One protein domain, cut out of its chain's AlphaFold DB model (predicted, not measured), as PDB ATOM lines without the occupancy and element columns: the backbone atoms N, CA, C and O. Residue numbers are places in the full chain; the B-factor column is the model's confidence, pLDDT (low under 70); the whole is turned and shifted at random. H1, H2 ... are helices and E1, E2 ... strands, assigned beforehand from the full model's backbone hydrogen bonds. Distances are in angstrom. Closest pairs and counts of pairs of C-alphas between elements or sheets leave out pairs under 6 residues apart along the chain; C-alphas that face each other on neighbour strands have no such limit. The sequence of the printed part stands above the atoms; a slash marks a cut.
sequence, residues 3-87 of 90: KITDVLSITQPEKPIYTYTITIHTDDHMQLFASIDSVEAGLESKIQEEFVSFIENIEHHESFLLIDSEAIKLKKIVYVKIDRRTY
ATOM      1  N   LYS A   3      80.199  65.532 119.290       93.25
ATOM      2  CA  LYS A   3      80.014  65.657 117.846       93.25
ATOM      3  C   LYS A   3      78.564  66.015 117.558       93.25
ATOM      4  O   LYS A   3      77.677  65.734 118.355       93.25
ATOM      5  N   ILE A   4      78.308  66.561 116.378       92.12
ATOM      6  CA  ILE A   4      76.947  66.864 115.908       92.12
ATOM      7  C   ILE A   4      76.036  65.621 115.939       92.12
ATOM      8  O   ILE A   4      74.877  65.714 116.329       92.12
ATOM      9  N   THR A   5      76.577  64.442 115.626       91.25
ATOM     10  CA  THR A   5      75.854  63.159 115.694       91.25
ATOM     11  C   THR A   5      75.531  62.694 117.114       91.25
ATOM     12  O   THR A   5      74.659  61.854 117.277       91.25
ATOM     13  N   ASP A   6      76.235  63.203 118.131       90.69
ATOM     14  CA  ASP A   6      75.937  62.896 119.538       90.69
ATOM     15  C   ASP A   6      74.790  63.772 120.065       90.69
ATOM     16  O   ASP A   6      74.160  63.438 121.065       90.69
ATOM     17  N   VAL A   7      74.552  64.911 119.408       92.44
ATOM     18  CA  VAL A   7      73.542  65.906 119.784       92.44
ATOM     19  C   VAL A   7      72.208  65.629 119.096       92.44
ATOM     20  O   VAL A   7      71.153  65.806 119.696       92.44
ATOM     21  N   LEU A   8      72.257  65.207 117.833       94.19
ATOM     22  CA  LEU A   8      71.075  65.058 116.995       94.19
ATOM     23  C   LEU A   8      70.564  63.622 116.981       94.19
ATOM     24  O   LEU A   8      71.302  62.675 116.711       94.19
ATOM     25  N   SER A   9      69.257  63.469 117.150       91.88
ATOM     26  CA  SER A   9      68.555  62.186 117.076       91.88
ATOM     27  C   SER A   9      68.213  61.837 115.623       91.88
ATOM     28  O   SER A   9      67.040  61.657 115.264       91.88
ATOM     29  N   ILE A  10      69.243  61.789 114.767       89.75
ATOM     30  CA  ILE A  10      69.146  61.482 113.333       89.75
ATOM     31  C   ILE A  10      70.150  60.393 112.963       89.75
ATOM     32  O   ILE A  10      71.366  60.575 113.024       89.75
ATOM     33  N   THR A  11      69.622  59.261 112.511       88.31
ATOM     34  CA  THR A  11      70.423  58.140 112.021       88.31
ATOM     35  C   THR A  11      70.991  58.451 110.639       88.31
ATOM     36  O   THR A  11      70.234  58.744 109.716       88.31
ATOM     37  N   GLN A  12      72.311  58.329 110.483       89.12
ATOM     38  CA  GLN A  12      72.990  58.479 109.192       89.12
ATOM     39  C   GLN A  12      72.705  57.261 108.290       89.12
ATOM     40  O   GLN A  12      73.064  56.141 108.662       89.12
ATOM     41  N   PRO A  13      72.053  57.435 107.126       91.50
ATOM     42  CA  PRO A  13      71.779  56.335 106.207       91.50
ATOM     43  C   PRO A  13      72.986  56.045 105.300       91.50
ATOM     44  O   PRO A  13      73.736  56.944 104.939       91.50
ATOM     45  N   GLU A  14      73.128  54.802 104.828       90.50
ATOM     46  CA  GLU A  14      74.150  54.451 103.820       90.50
ATOM     47  C   GLU A  14      73.884  55.095 102.447       90.50
ATOM     48  O   GLU A  14      74.804  55.311 101.660       90.50
ATOM     49  N   LYS A  15      72.611  55.370 102.139       91.31
ATOM     50  CA  LYS A  15      72.153  55.983 100.886       91.31
ATOM     51  C   LYS A  15      71.262  57.185 101.200       91.31
ATOM     52  O   LYS A  15      70.041  57.023 101.282       91.31
ATOM     53  N   PRO A  16      71.848  58.364 101.436       92.69
ATOM     54  CA  PRO A  16      71.074  59.543 101.781       92.69
ATOM     55  C   PRO A  16      70.336  60.135 100.579       92.69
ATOM     56  O   PRO A  16      70.783  60.036  99.439       92.69
ATOM     57  N   ILE A  17      69.192  60.765 100.852       94.31
ATOM     58  CA  ILE A  17      68.401  61.518  99.860       94.31
ATOM     59  C   ILE A  17      68.562  63.018 100.104       94.31
ATOM     60  O   ILE A  17      68.612  63.809  99.161       94.31
ATOM     61  N   TYR A  18      68.709  63.407 101.368       94.38
ATOM     62  CA  TYR A  18      68.889  64.781 101.800       94.38
ATOM     63  C   TYR A  18      70.161  64.909 102.631       94.38
ATOM     64  O   TYR A  18      70.491  64.018 103.411       94.38
ATOM     65  N   THR A  19      70.826  66.048 102.489       95.19
ATOM     66  CA  THR A  19      71.868  66.508 103.402       95.19
ATOM     67  C   THR A  19      71.428  67.832 104.012       95.19
ATOM     68  O   THR A  19      70.882  68.705 103.327       95.19
ATOM     69  N   TYR A  20      71.612  67.962 105.317       95.94
ATOM     70  CA  TYR A  20      71.291  69.149 106.089       95.94
ATOM     71  C   TYR A  20      72.594  69.809 106.515       95.94
ATOM     72  O   TYR A  20      73.354  69.243 107.299       95.94
ATOM     73  N   THR A  21      72.850  71.006 105.997       96.38
ATOM     74  CA  THR A  21      73.995  71.822 106.389       96.38
ATOM     75  C   THR A  21      73.621  72.659 107.603       96.38
ATOM     76  O   THR A  21      72.694  73.468 107.559       96.38
ATOM     77  N   ILE A  22      74.378  72.481 108.678       96.31
ATOM     78  CA  ILE A  22      74.286  73.228 109.925       96.31
ATOM     79  C   ILE A  22      75.379  74.287 109.879       96.31
ATOM     80  O   ILE A  22      76.564  73.979 109.996       96.31
ATOM     81  N   THR A  23      74.981  75.538 109.674       97.00
ATOM     82  CA  THR A  23      75.894  76.681 109.716       97.00
ATOM     83  C   THR A  23      75.899  77.254 111.123       97.00
ATOM     84  O   THR A  23      74.850  77.648 111.633       97.00
ATOM     85  N   ILE A  24      77.076  77.318 111.734       96.75
ATOM     86  CA  ILE A  24      77.282  77.782 113.104       96.75
ATOM     87  C   ILE A  24      78.093  79.069 113.048       96.75
ATOM     88  O   ILE A  24      79.183  79.091 112.480       96.75
ATOM     89  N   HIS A  25      77.565  80.127 113.650       97.12
ATOM     90  CA  HIS A  25      78.254  81.401 113.804       97.12
ATOM     91  C   HIS A  25      78.634  81.612 115.263       97.12
ATOM     92  O   HIS A  25      77.818  81.402 116.169       97.12
ATOM     93  N   THR A  26      79.867  82.054 115.472       95.81
ATOM     94  CA  THR A  26      80.410  82.360 116.793       95.81
ATOM     95  C   THR A  26      80.474  83.865 117.058       95.81
ATOM     96  O   THR A  26      80.401  84.690 116.142       95.81
ATOM     97  N   ASP A  27      80.610  84.226 118.333       95.19
ATOM     98  CA  ASP A  27      80.773  85.605 118.808       95.19
ATOM     99  C   ASP A  27      82.039  86.306 118.280       95.19
ATOM    100  O   ASP A  27      82.048  87.524 118.122       95.19
ATOM    101  N   ASP A  28      83.081  85.544 117.946       93.56
ATOM    102  CA  ASP A  28      84.319  86.008 117.309       93.56
ATOM    103  C   ASP A  28      84.268  86.017 115.769       93.56
ATOM    104  O   ASP A  28      85.303  86.109 115.107       93.56
ATOM    105  N   HIS A  29      83.061  85.984 115.194       93.00
ATOM    106  CA  HIS A  29      82.793  86.062 113.755       93.00
ATOM    107  C   HIS A  29      83.329  84.884 112.924       93.00
ATOM    108  O   HIS A  29      83.445  85.002 111.701       93.00
ATOM    109  N   MET A  30      83.625  83.739 113.545       94.06
ATOM    110  CA  MET A  30      83.909  82.511 112.803       94.06
ATOM    111  C   MET A  30      82.610  81.874 112.305       94.06
ATOM    112  O   MET A  30      81.549  81.983 112.925       94.06
ATOM    113  N   GLN A  31      82.710  81.192 111.166       95.56
ATOM    114  CA  GLN A  31      81.618  80.428 110.580       95.56
ATOM    115  C   GLN A  31      82.087  79.001 110.331       95.56
ATOM    116  O   GLN A  31      83.100  78.782 109.671       95.56
ATOM    117  N   LEU A  32      81.337  78.047 110.870       95.12
ATOM    118  CA  LEU A  32      81.636  76.621 110.816       95.12
ATOM    119  C   LEU A  32      80.471  75.885 110.177       95.12
ATOM    120  O   LEU A  32      79.317  76.312 110.275       95.12
ATOM    121  N   PHE A  33      80.781  74.766 109.538       94.75
ATOM    122  CA  PHE A  33      79.803  73.983 108.804       94.75
ATOM    123  C   PHE A  33      79.873  72.539 109.257       94.75
ATOM    124  O   PHE A  33      80.926  71.917 109.195       94.75
ATOM    125  N   ALA A  34      78.737  72.003 109.675       93.69
ATOM    126  CA  ALA A  34      78.555  70.573 109.835       93.69
ATOM    127  C   ALA A  34      77.481  70.089 108.865       93.69
ATOM    128  O   ALA A  34      76.633  70.868 108.428       93.69
ATOM    129  N   SER A  35      77.513  68.805 108.528       93.25
ATOM    130  CA  SER A  35      76.489  68.191 107.686       93.25
ATOM    131  C   SER A  35      75.944  66.929 108.340       93.25
ATOM    132  O   SER A  35      76.674  66.204 109.015       93.25
ATOM    133  N   ILE A  36      74.650  66.703 108.150       94.06
ATOM    134  CA  ILE A  36      73.918  65.521 108.602       94.06
ATOM    135  C   ILE A  36      73.107  64.998 107.435       94.06
ATOM    136  O   ILE A  36      72.325  65.737 106.835       94.06
ATOM    137  N   ASP A  37      73.234  63.706 107.173       95.00
ATOM    138  CA  ASP A  37      72.495  63.078 106.096       95.00
ATOM    139  C   ASP A  37      71.230  62.375 106.595       95.00
ATOM    140  O   ASP A  37      71.156  61.912 107.734       95.00
ATOM    141  N   SER A  38      70.209  62.312 105.734       93.69
ATOM    142  CA  SER A  38      68.933  61.661 106.031       93.69
ATOM    143  C   SER A  38      68.213  61.190 104.762       93.69
ATOM    144  O   SER A  38      68.458  61.654 103.646       93.69
ATOM    145  N   VAL A  39      67.282  60.255 104.942       94.12
ATOM    146  CA  VAL A  39      66.287  59.878 103.925       94.12
ATOM    147  C   VAL A  39      64.983  60.675 104.063       94.12
ATOM    148  O   VAL A  39      64.171  60.683 103.143       94.12
ATOM    149  N   GLU A  40      64.787  61.357 105.193       92.50
ATOM    150  CA  GLU A  40      63.584  62.122 105.522       92.50
ATOM    151  C   GLU A  40      63.769  63.619 105.221       92.50
ATOM    152  O   GLU A  40      64.799  64.223 105.540       92.50
ATOM    153  N   ALA A  41      62.756  64.218 104.590       92.31
ATOM    154  CA  ALA A  41      62.658  65.660 104.363       92.31
ATOM    155  C   ALA A  41      61.962  66.356 105.540       92.31
ATOM    156  O   ALA A  41      61.167  65.738 106.239       92.31
ATOM    157  N   GLY A  42      62.172  67.665 105.696       93.75
ATOM    158  CA  GLY A  42      61.451  68.455 106.699       93.75
ATOM    159  C   GLY A  42      62.070  68.415 108.099       93.75
ATOM    160  O   GLY A  42      61.399  68.776 109.063       93.75
ATOM    161  N   LEU A  43      63.323  67.966 108.234       95.75
ATOM    162  CA  LEU A  43      64.002  67.876 109.529       95.75
ATOM    163  C   LEU A  43      64.635  69.197 109.987       95.75
ATOM    164  O   LEU A  43      65.235  69.226 111.055       95.75
ATOM    165  N   GLU A  44      64.513  70.288 109.225       96.31
ATOM    166  CA  GLU A  44      65.168  71.569 109.511       96.31
ATOM    167  C   GLU A  44      64.824  72.085 110.917       96.31
ATOM    168  O   GLU A  44      65.729  72.376 111.699       96.31
ATOM    169  N   SER A  45      63.531  72.123 111.262       96.31
ATOM    170  CA  SER A  45      63.071  72.568 112.583       96.31
ATOM    171  C   SER A  45      63.524  71.628 113.695       96.31
ATOM    172  O   SER A  45      63.998  72.094 114.721       96.31
ATOM    173  N   LYS A  46      63.454  70.307 113.479       96.31
ATOM    174  CA  LYS A  46      63.889  69.315 114.473       96.31
ATOM    175  C   LYS A  46      65.385  69.443 114.767       96.31
ATOM    176  O   LYS A  46      65.781  69.472 115.926       96.31
ATOM    177  N   ILE A  47      66.209  69.548 113.722       96.81
ATOM    178  CA  ILE A  47      67.660  69.739 113.851       96.81
ATOM    179  C   ILE A  47      67.946  71.032 114.610       96.81
ATOM    180  O   ILE A  47      68.790  71.045 115.503       96.81
ATOM    181  N   GLN A  48      67.245  72.113 114.261       96.38
ATOM    182  CA  GLN A  48      67.409  73.394 114.931       96.38
ATOM    183  C   GLN A  48      67.033  73.302 116.415       96.38
ATOM    184  O   GLN A  48      67.818  73.725 117.254       96.38
ATOM    185  N   GLU A  49      65.874  72.736 116.745       96.56
ATOM    186  CA  GLU A  49      65.380  72.600 118.119       96.56
ATOM    187  C   GLU A  49      66.302  71.741 118.989       96.56
ATOM    188  O   GLU A  49      66.671  72.163 120.086       96.56
ATOM    189  N   GLU A  50      66.721  70.569 118.503       96.75
ATOM    190  CA  GLU A  50      67.627  69.677 119.237       96.75
ATOM    191  C   GLU A  50      68.995  70.334 119.461       96.75
ATOM    192  O   GLU A  50      69.520  70.321 120.577       96.75
ATOM    193  N   PHE A  51      69.556  70.964 118.425       96.12
ATOM    194  CA  PHE A  51      70.862  71.604 118.536       96.12
ATOM    195  C   PHE A  51      70.823  72.855 119.420       96.12
ATOM    196  O   PHE A  51      71.711  73.031 120.252       96.12
ATOM    197  N   VAL A  52      69.790  73.697 119.299       95.56
ATOM    198  CA  VAL A  52      69.624  74.894 120.144       95.56
ATOM    199  C   VAL A  52      69.420  74.501 121.609       95.56
ATOM    200  O   VAL A  52      70.100  75.025 122.488       95.56
ATOM    201  N   SER A  53      68.571  73.507 121.880       95.06
ATOM    202  CA  SER A  53      68.349  73.015 123.248       95.06
ATOM    203  C   SER A  53      69.639  72.492 123.886       95.06
ATOM    204  O   SER A  53      69.876  72.668 125.079       95.06
ATOM    205  N   PHE A  54      70.498  71.859 123.085       95.12
ATOM    206  CA  PHE A  54      71.786  71.358 123.541       95.12
ATOM    207  C   PHE A  54      72.788  72.478 123.859       95.12
ATOM    208  O   PHE A  54      73.459  72.413 124.890       95.12
ATOM    209  N   ILE A  55      72.897  73.508 123.009       94.12
ATOM    210  CA  ILE A  55      73.821  74.632 123.251       94.12
ATOM    211  C   ILE A  55      73.373  75.520 124.417       94.12
ATOM    212  O   ILE A  55      74.236  76.083 125.082       94.12
ATOM    213  N   GLU A  56      72.066  75.635 124.677       92.62
ATOM    214  CA  GLU A  56      71.511  76.426 125.787       92.62
ATOM    215  C   GLU A  56      71.620  75.718 127.146       92.62
ATOM    216  O   GLU A  56      71.440  76.340 128.199       92.62
ATOM    217  N   ASN A  57      71.925  74.417 127.158       93.62
ATOM    218  CA  ASN A  57      72.147  73.699 128.401       93.62
ATOM    219  C   ASN A  57      73.470  74.146 129.047       93.62
ATOM    220  O   ASN A  57      74.568  73.840 128.568       93.62
ATOM    221  N   ILE A  58      73.352  74.810 130.200       88.31
ATOM    222  CA  ILE A  58      74.466  75.363 130.983       88.31
ATOM    223  C   ILE A  58      75.535  74.308 131.304       88.31
ATOM    224  O   ILE A  58      76.723  74.634 131.336       88.31
ATOM    225  N   GLU A  59      75.149  73.043 131.492       92.62
ATOM    226  CA  GLU A  59      76.094  71.951 131.764       92.62
ATOM    227  C   GLU A  59      77.081  71.722 130.608       92.62
ATOM    228  O   GLU A  59      78.192  71.227 130.813       92.62
ATOM    229  N   HIS A  60      76.707  72.102 129.387       90.44
ATOM    230  CA  HIS A  60      77.511  71.892 128.189       90.44
ATOM    231  C   HIS A  60      78.324  73.127 127.784       90.44
ATOM    232  O   HIS A  60      79.273  72.984 127.020       90.44
ATOM    233  N   HIS A  61      78.061  74.320 128.323       90.19
ATOM    234  CA  HIS A  61      78.671  75.580 127.862       90.19
ATOM    235  C   HIS A  61      80.211  75.578 127.778       90.19
ATOM    236  O   HIS A  61      80.790  76.155 126.852       90.19
ATOM    237  N   GLU A  62      80.895  74.931 128.728       93.69
ATOM    238  CA  GLU A  62      82.365  74.842 128.739       93.69
ATOM    239  C   GLU A  62      82.926  73.680 127.906       93.69
ATOM    240  O   GLU A  62      84.143  73.587 127.715       93.69
ATOM    241  N   SER A  63      82.061  72.812 127.384       95.75
ATOM    242  CA  SER A  63      82.450  71.709 126.515       95.75
ATOM    243  C   SER A  63      82.743  72.176 125.092       95.75
ATOM    244  O   SER A  63      82.265  73.208 124.618       95.75
ATOM    245  N   PHE A  64      83.542  71.367 124.398       95.81
ATOM    246  CA  PHE A  64      83.824  71.547 122.982       95.81
ATOM    247  C   PHE A  64      82.872  70.728 122.114       95.81
ATOM    248  O   PHE A  64      82.620  69.554 122.412       95.81
ATOM    249  N   LEU A  65      82.428  71.346 121.024       95.62
ATOM    250  CA  LEU A  65      81.846  70.705 119.857       95.62
ATOM    251  C   LEU A  65      82.945  70.490 118.815       95.62
ATOM    252  O   LEU A  65      83.661  71.428 118.468       95.62
ATOM    253  N   LEU A  66      83.074  69.255 118.345       94.88
ATOM    254  CA  LEU A  66      83.991  68.852 117.287       94.88
ATOM    255  C   LEU A  66      83.257  68.895 115.945       94.88
ATOM    256  O   LEU A  66      82.191  68.291 115.803       94.88
ATOM    257  N   ILE A  67      83.842  69.596 114.979       92.06
ATOM    258  CA  ILE A  67      83.331  69.761 113.617       92.06
ATOM    259  C   ILE A  67      84.506  69.488 112.680       92.06
ATOM    260  O   ILE A  67      85.437  70.281 112.622       92.06
ATOM    261  N   ASP A  68      84.499  68.344 111.996       86.19
ATOM    262  CA  ASP A  68      85.614  67.873 111.166       86.19
ATOM    263  C   ASP A  68      86.978  67.942 111.890       86.19
ATOM    264  O   ASP A  68      87.211  67.206 112.853       86.19
ATOM    265  N   SER A  69      87.887  68.810 111.433       88.00
ATOM    266  CA  SER A  69      89.207  69.055 112.032       88.00
ATOM    267  C   SER A  69      89.244  70.260 112.980       88.00
ATOM    268  O   SER A  69      90.322  70.673 113.408       88.00
ATOM    269  N   GLU A  70      88.090  70.841 113.294       91.75
ATOM    270  CA  GLU A  70      87.930  72.031 114.124       91.75
ATOM    271  C   GLU A  70      87.200  71.703 115.433       91.75
ATOM    272  O   GLU A  70      86.435  70.741 115.548       91.75
ATOM    273  N   ALA A  71      87.448  72.515 116.458       93.38
ATOM    274  CA  ALA A  71      86.777  72.404 117.743       93.38
ATOM    275  C   ALA A  71      86.419  73.794 118.262       93.38
ATOM    276  O   ALA A  71      87.282  74.669 118.359       93.38
ATOM    277  N   ILE A  72      85.164  73.979 118.664       94.50
ATOM    278  CA  ILE A  72      84.687  75.229 119.259       94.50
ATOM    279  C   ILE A  72      84.048  75.003 120.615       94.50
ATOM    280  O   ILE A  72      83.443  73.966 120.868       94.50
ATOM    281  N   LYS A  73      84.166  75.994 121.500       95.50
ATOM    282  CA  LYS A  73      83.404  75.992 122.749       95.50
ATOM    283  C   LYS A  73      81.938  76.286 122.464       95.50
ATOM    284  O   LYS A  73      81.641  77.251 121.765       95.50
ATOM    285  N   LEU A  74      81.044  75.517 123.078       95.06
ATOM    286  CA  LEU A  74      79.599  75.665 122.891       95.06
ATOM    287  C   LEU A  74      79.103  77.062 123.282       95.06
ATOM    288  O   LEU A  74      78.348  77.666 122.529       95.06
ATOM    289  N   LYS A  75      79.632  77.646 124.366       95.31
ATOM    290  CA  LYS A  75      79.279  79.015 124.792       95.31
ATOM    291  C   LYS A  75      79.584  80.134 123.790       95.31
ATOM    292  O   LYS A  75      79.152  81.257 124.014       95.31
ATOM    293  N   LYS A  76      80.395  79.872 122.759       95.62
ATOM    294  CA  LYS A  76      80.710  80.866 121.723       95.62
ATOM    295  C   LYS A  76      79.658  80.922 120.621       95.62
ATOM    296  O   LYS A  76      79.687  81.850 119.824       95.62
ATOM    297  N   ILE A  77      78.782  79.924 120.525       96.00
ATOM    298  CA  ILE A  77      77.780  79.836 119.464       96.00
ATOM    299  C   ILE A  77      76.699  80.887 119.719       96.00
ATOM    300  O   ILE A  77      76.086  80.896 120.781       96.00
ATOM    301  N   VAL A  78      76.462  81.760 118.740       96.12
ATOM    302  CA  VAL A  78      75.475  82.854 118.846       96.12
ATOM    303  C   VAL A  78      74.349  82.746 117.828       96.12
ATOM    304  O   VAL A  78      73.288  83.337 118.014       96.12
ATOM    305  N   TYR A  79      74.564  82.013 116.738       96.06
ATOM    306  CA  TYR A  79      73.558  81.828 115.703       96.06
ATOM    307  C   TYR A  79      73.766  80.504 114.973       96.06
ATOM    308  O   TYR A  79      74.896  80.096 114.695       96.06
ATOM    309  N   VAL A  80      72.653  79.845 114.656       96.19
ATOM    310  CA  VAL A  80      72.622  78.572 113.940       96.19
ATOM    311  C   VAL A  80      71.594  78.661 112.822       96.19
ATOM    312  O   VAL A  80      70.466  79.108 113.037       96.19
ATOM    313  N   LYS A  81      71.976  78.197 111.633       97.50
ATOM    314  CA  LYS A  81      71.101  78.086 110.467       97.50
ATOM    315  C   LYS A  81      71.137  76.670 109.916       97.50
ATOM    316  O   LYS A  81      72.220  76.116 109.743       97.50
ATOM    317  N   ILE A  82      69.965  76.125 109.603       97.38
ATOM    318  CA  ILE A  82      69.824  74.811 108.977       97.38
ATOM    319  C   ILE A  82      69.338  74.998 107.543       97.38
ATOM    320  O   ILE A  82      68.288  75.592 107.315       97.38
ATOM    321  N   ASP A  83      70.099  74.487 106.581       96.31
ATOM    322  CA  ASP A  83      69.721  74.457 105.171       96.31
ATOM    323  C   ASP A  83      69.645  73.007 104.688       96.31
ATOM    324  O   ASP A  83      70.555  72.217 104.934       96.31
ATOM    325  N   ARG A  84      68.592  72.655 103.946       95.19
ATOM    326  CA  ARG A  84      68.462  71.338 103.311       95.19
ATOM    327  C   ARG A  84      68.892  71.386 101.853       95.19
ATOM    328  O   ARG A  84      68.498  72.280 101.102       95.19
ATOM    329  N   ARG A  85      69.613  70.358 101.417       93.00
ATOM    330  CA  ARG A  85      69.882  70.062 100.008       93.00
ATOM    331  C   ARG A  85      69.498  68.625  99.694       93.00
ATOM    332  O   ARG A  85      69.652  67.738 100.524       93.00
ATOM    333  N   THR A  86      68.998  68.399  98.488       91.69
ATOM    334  CA  THR A  86      68.749  67.049  97.976       91.69
ATOM    335  C   THR A  86      70.005  66.558  97.268       91.69
ATOM    336  O   THR A  86      70.607  67.318  96.504       91.69
ATOM    337  N   TYR A  87      70.391  65.301  97.481       84.94
ATOM    338  CA  TYR A  87      71.397  64.661  96.643       84.94
ATOM    339  C   TYR A  87      70.858  64.582  95.214       84.94
ATOM    340  O   TYR A  87      69.837  63.948  94.946       84.94
TER     341      TYR A  87
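AT A GLANCE: This is residues 3 to 87 of the 90 residues of an uncharacterized protein of Bacillus cereus MSX-D12 (UniProt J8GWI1). A twisted sheet of three long antiparallel strands, in the order E2, E1, E5, has the helix H2 packed along one face, over E5 and E1. A small two-stranded hairpin, E3 and E4, lies near the E2 edge of that sheet, and the short helix H1 sits between E3 and H2. The printed part has 85 residues, with two named helices and five named strands in the order H1, E1, E2, H2, E3, E4, E5; its class is mixed, helices and strands. It is compact, with a radius of gyration of the C-alphas of 12.6 A, and only just elongated, spanning 35 by 23 by 21 A.

IN THESE COORDINATES: In the larger sheet, E1 is residues 18 to 26, 25.8 A from first to last C-alpha, beginning at C-alpha 18 (68.889, 64.781, 101.800). E2 is residues 31 to 38, 23.1 A long, and E5 is residues 77 to 86, 26.6 A long, ending at C-alpha 86 (68.749, 67.049, 97.976). H2 is residues 44 to 56, 18.1 A long, beginning at C-alpha 44 (65.168, 71.569, 109.511). The shorter elements are H1, residues 4 to 7, 5.2 A; E3, residues 64 to 67, 9.5 A; and E4, residues 70 to 73, 10.5 A.

HOW THE PARTS SIT: E1 is the inner strand of the larger sheet, and E2 and E5 are its edge strands. E1 and E5 are antiparallel at 162 degrees, with N 21 and O 83 2.8 A apart, within hydrogen-bond range. E1 and E2 form a hairpin, antiparallel at 157 degrees, with N 22 and O 34 within hydrogen-bond range at 2.8 A. H2 is on this sheet at a height over the sheet of 8.7 A, over E5 and only just over E1, where 3 of its C-alphas fall; this gives two layers, a helix on one face of a sheet. It runs along the strands, at 22 degrees to E5 on the local plane, and its closest C-alphas to E5 are those of Glu 44 and Ile 82, 5.7 A apart. The closest C-alphas of E2 and E3 are those of Ala 34 and Ile 67, 6.1 A apart. E3 and E4 form an antiparallel hairpin at 151 degrees, with N 65 and O 72 within hydrogen-bond range at 2.8 A. H1 only grazes the larger sheet, with its residues 4 to 5. H1 and H2 only just touch, with 3 pairs of C-alphas within 8 A, the closest being Val 7 and Phe 51 at 6.4 A; H2 does so with residues 50 to 54 alone. The closest C-alphas of H1 and E3 are those of Ile 4 and Leu 65, 7.4 A apart. H2 and E4 are apart. In H2 every O i to N i+4 pair is within hydrogen-bond range; H1 is too short for such a pair.

THE WHOLE: The two C-alphas farthest apart are those of Lys 15 and Asp 28, 36.3 A. The printed part has no cut and no long link. The mean pLDDT of the printed part is 93.9, and no printed residue is under 70.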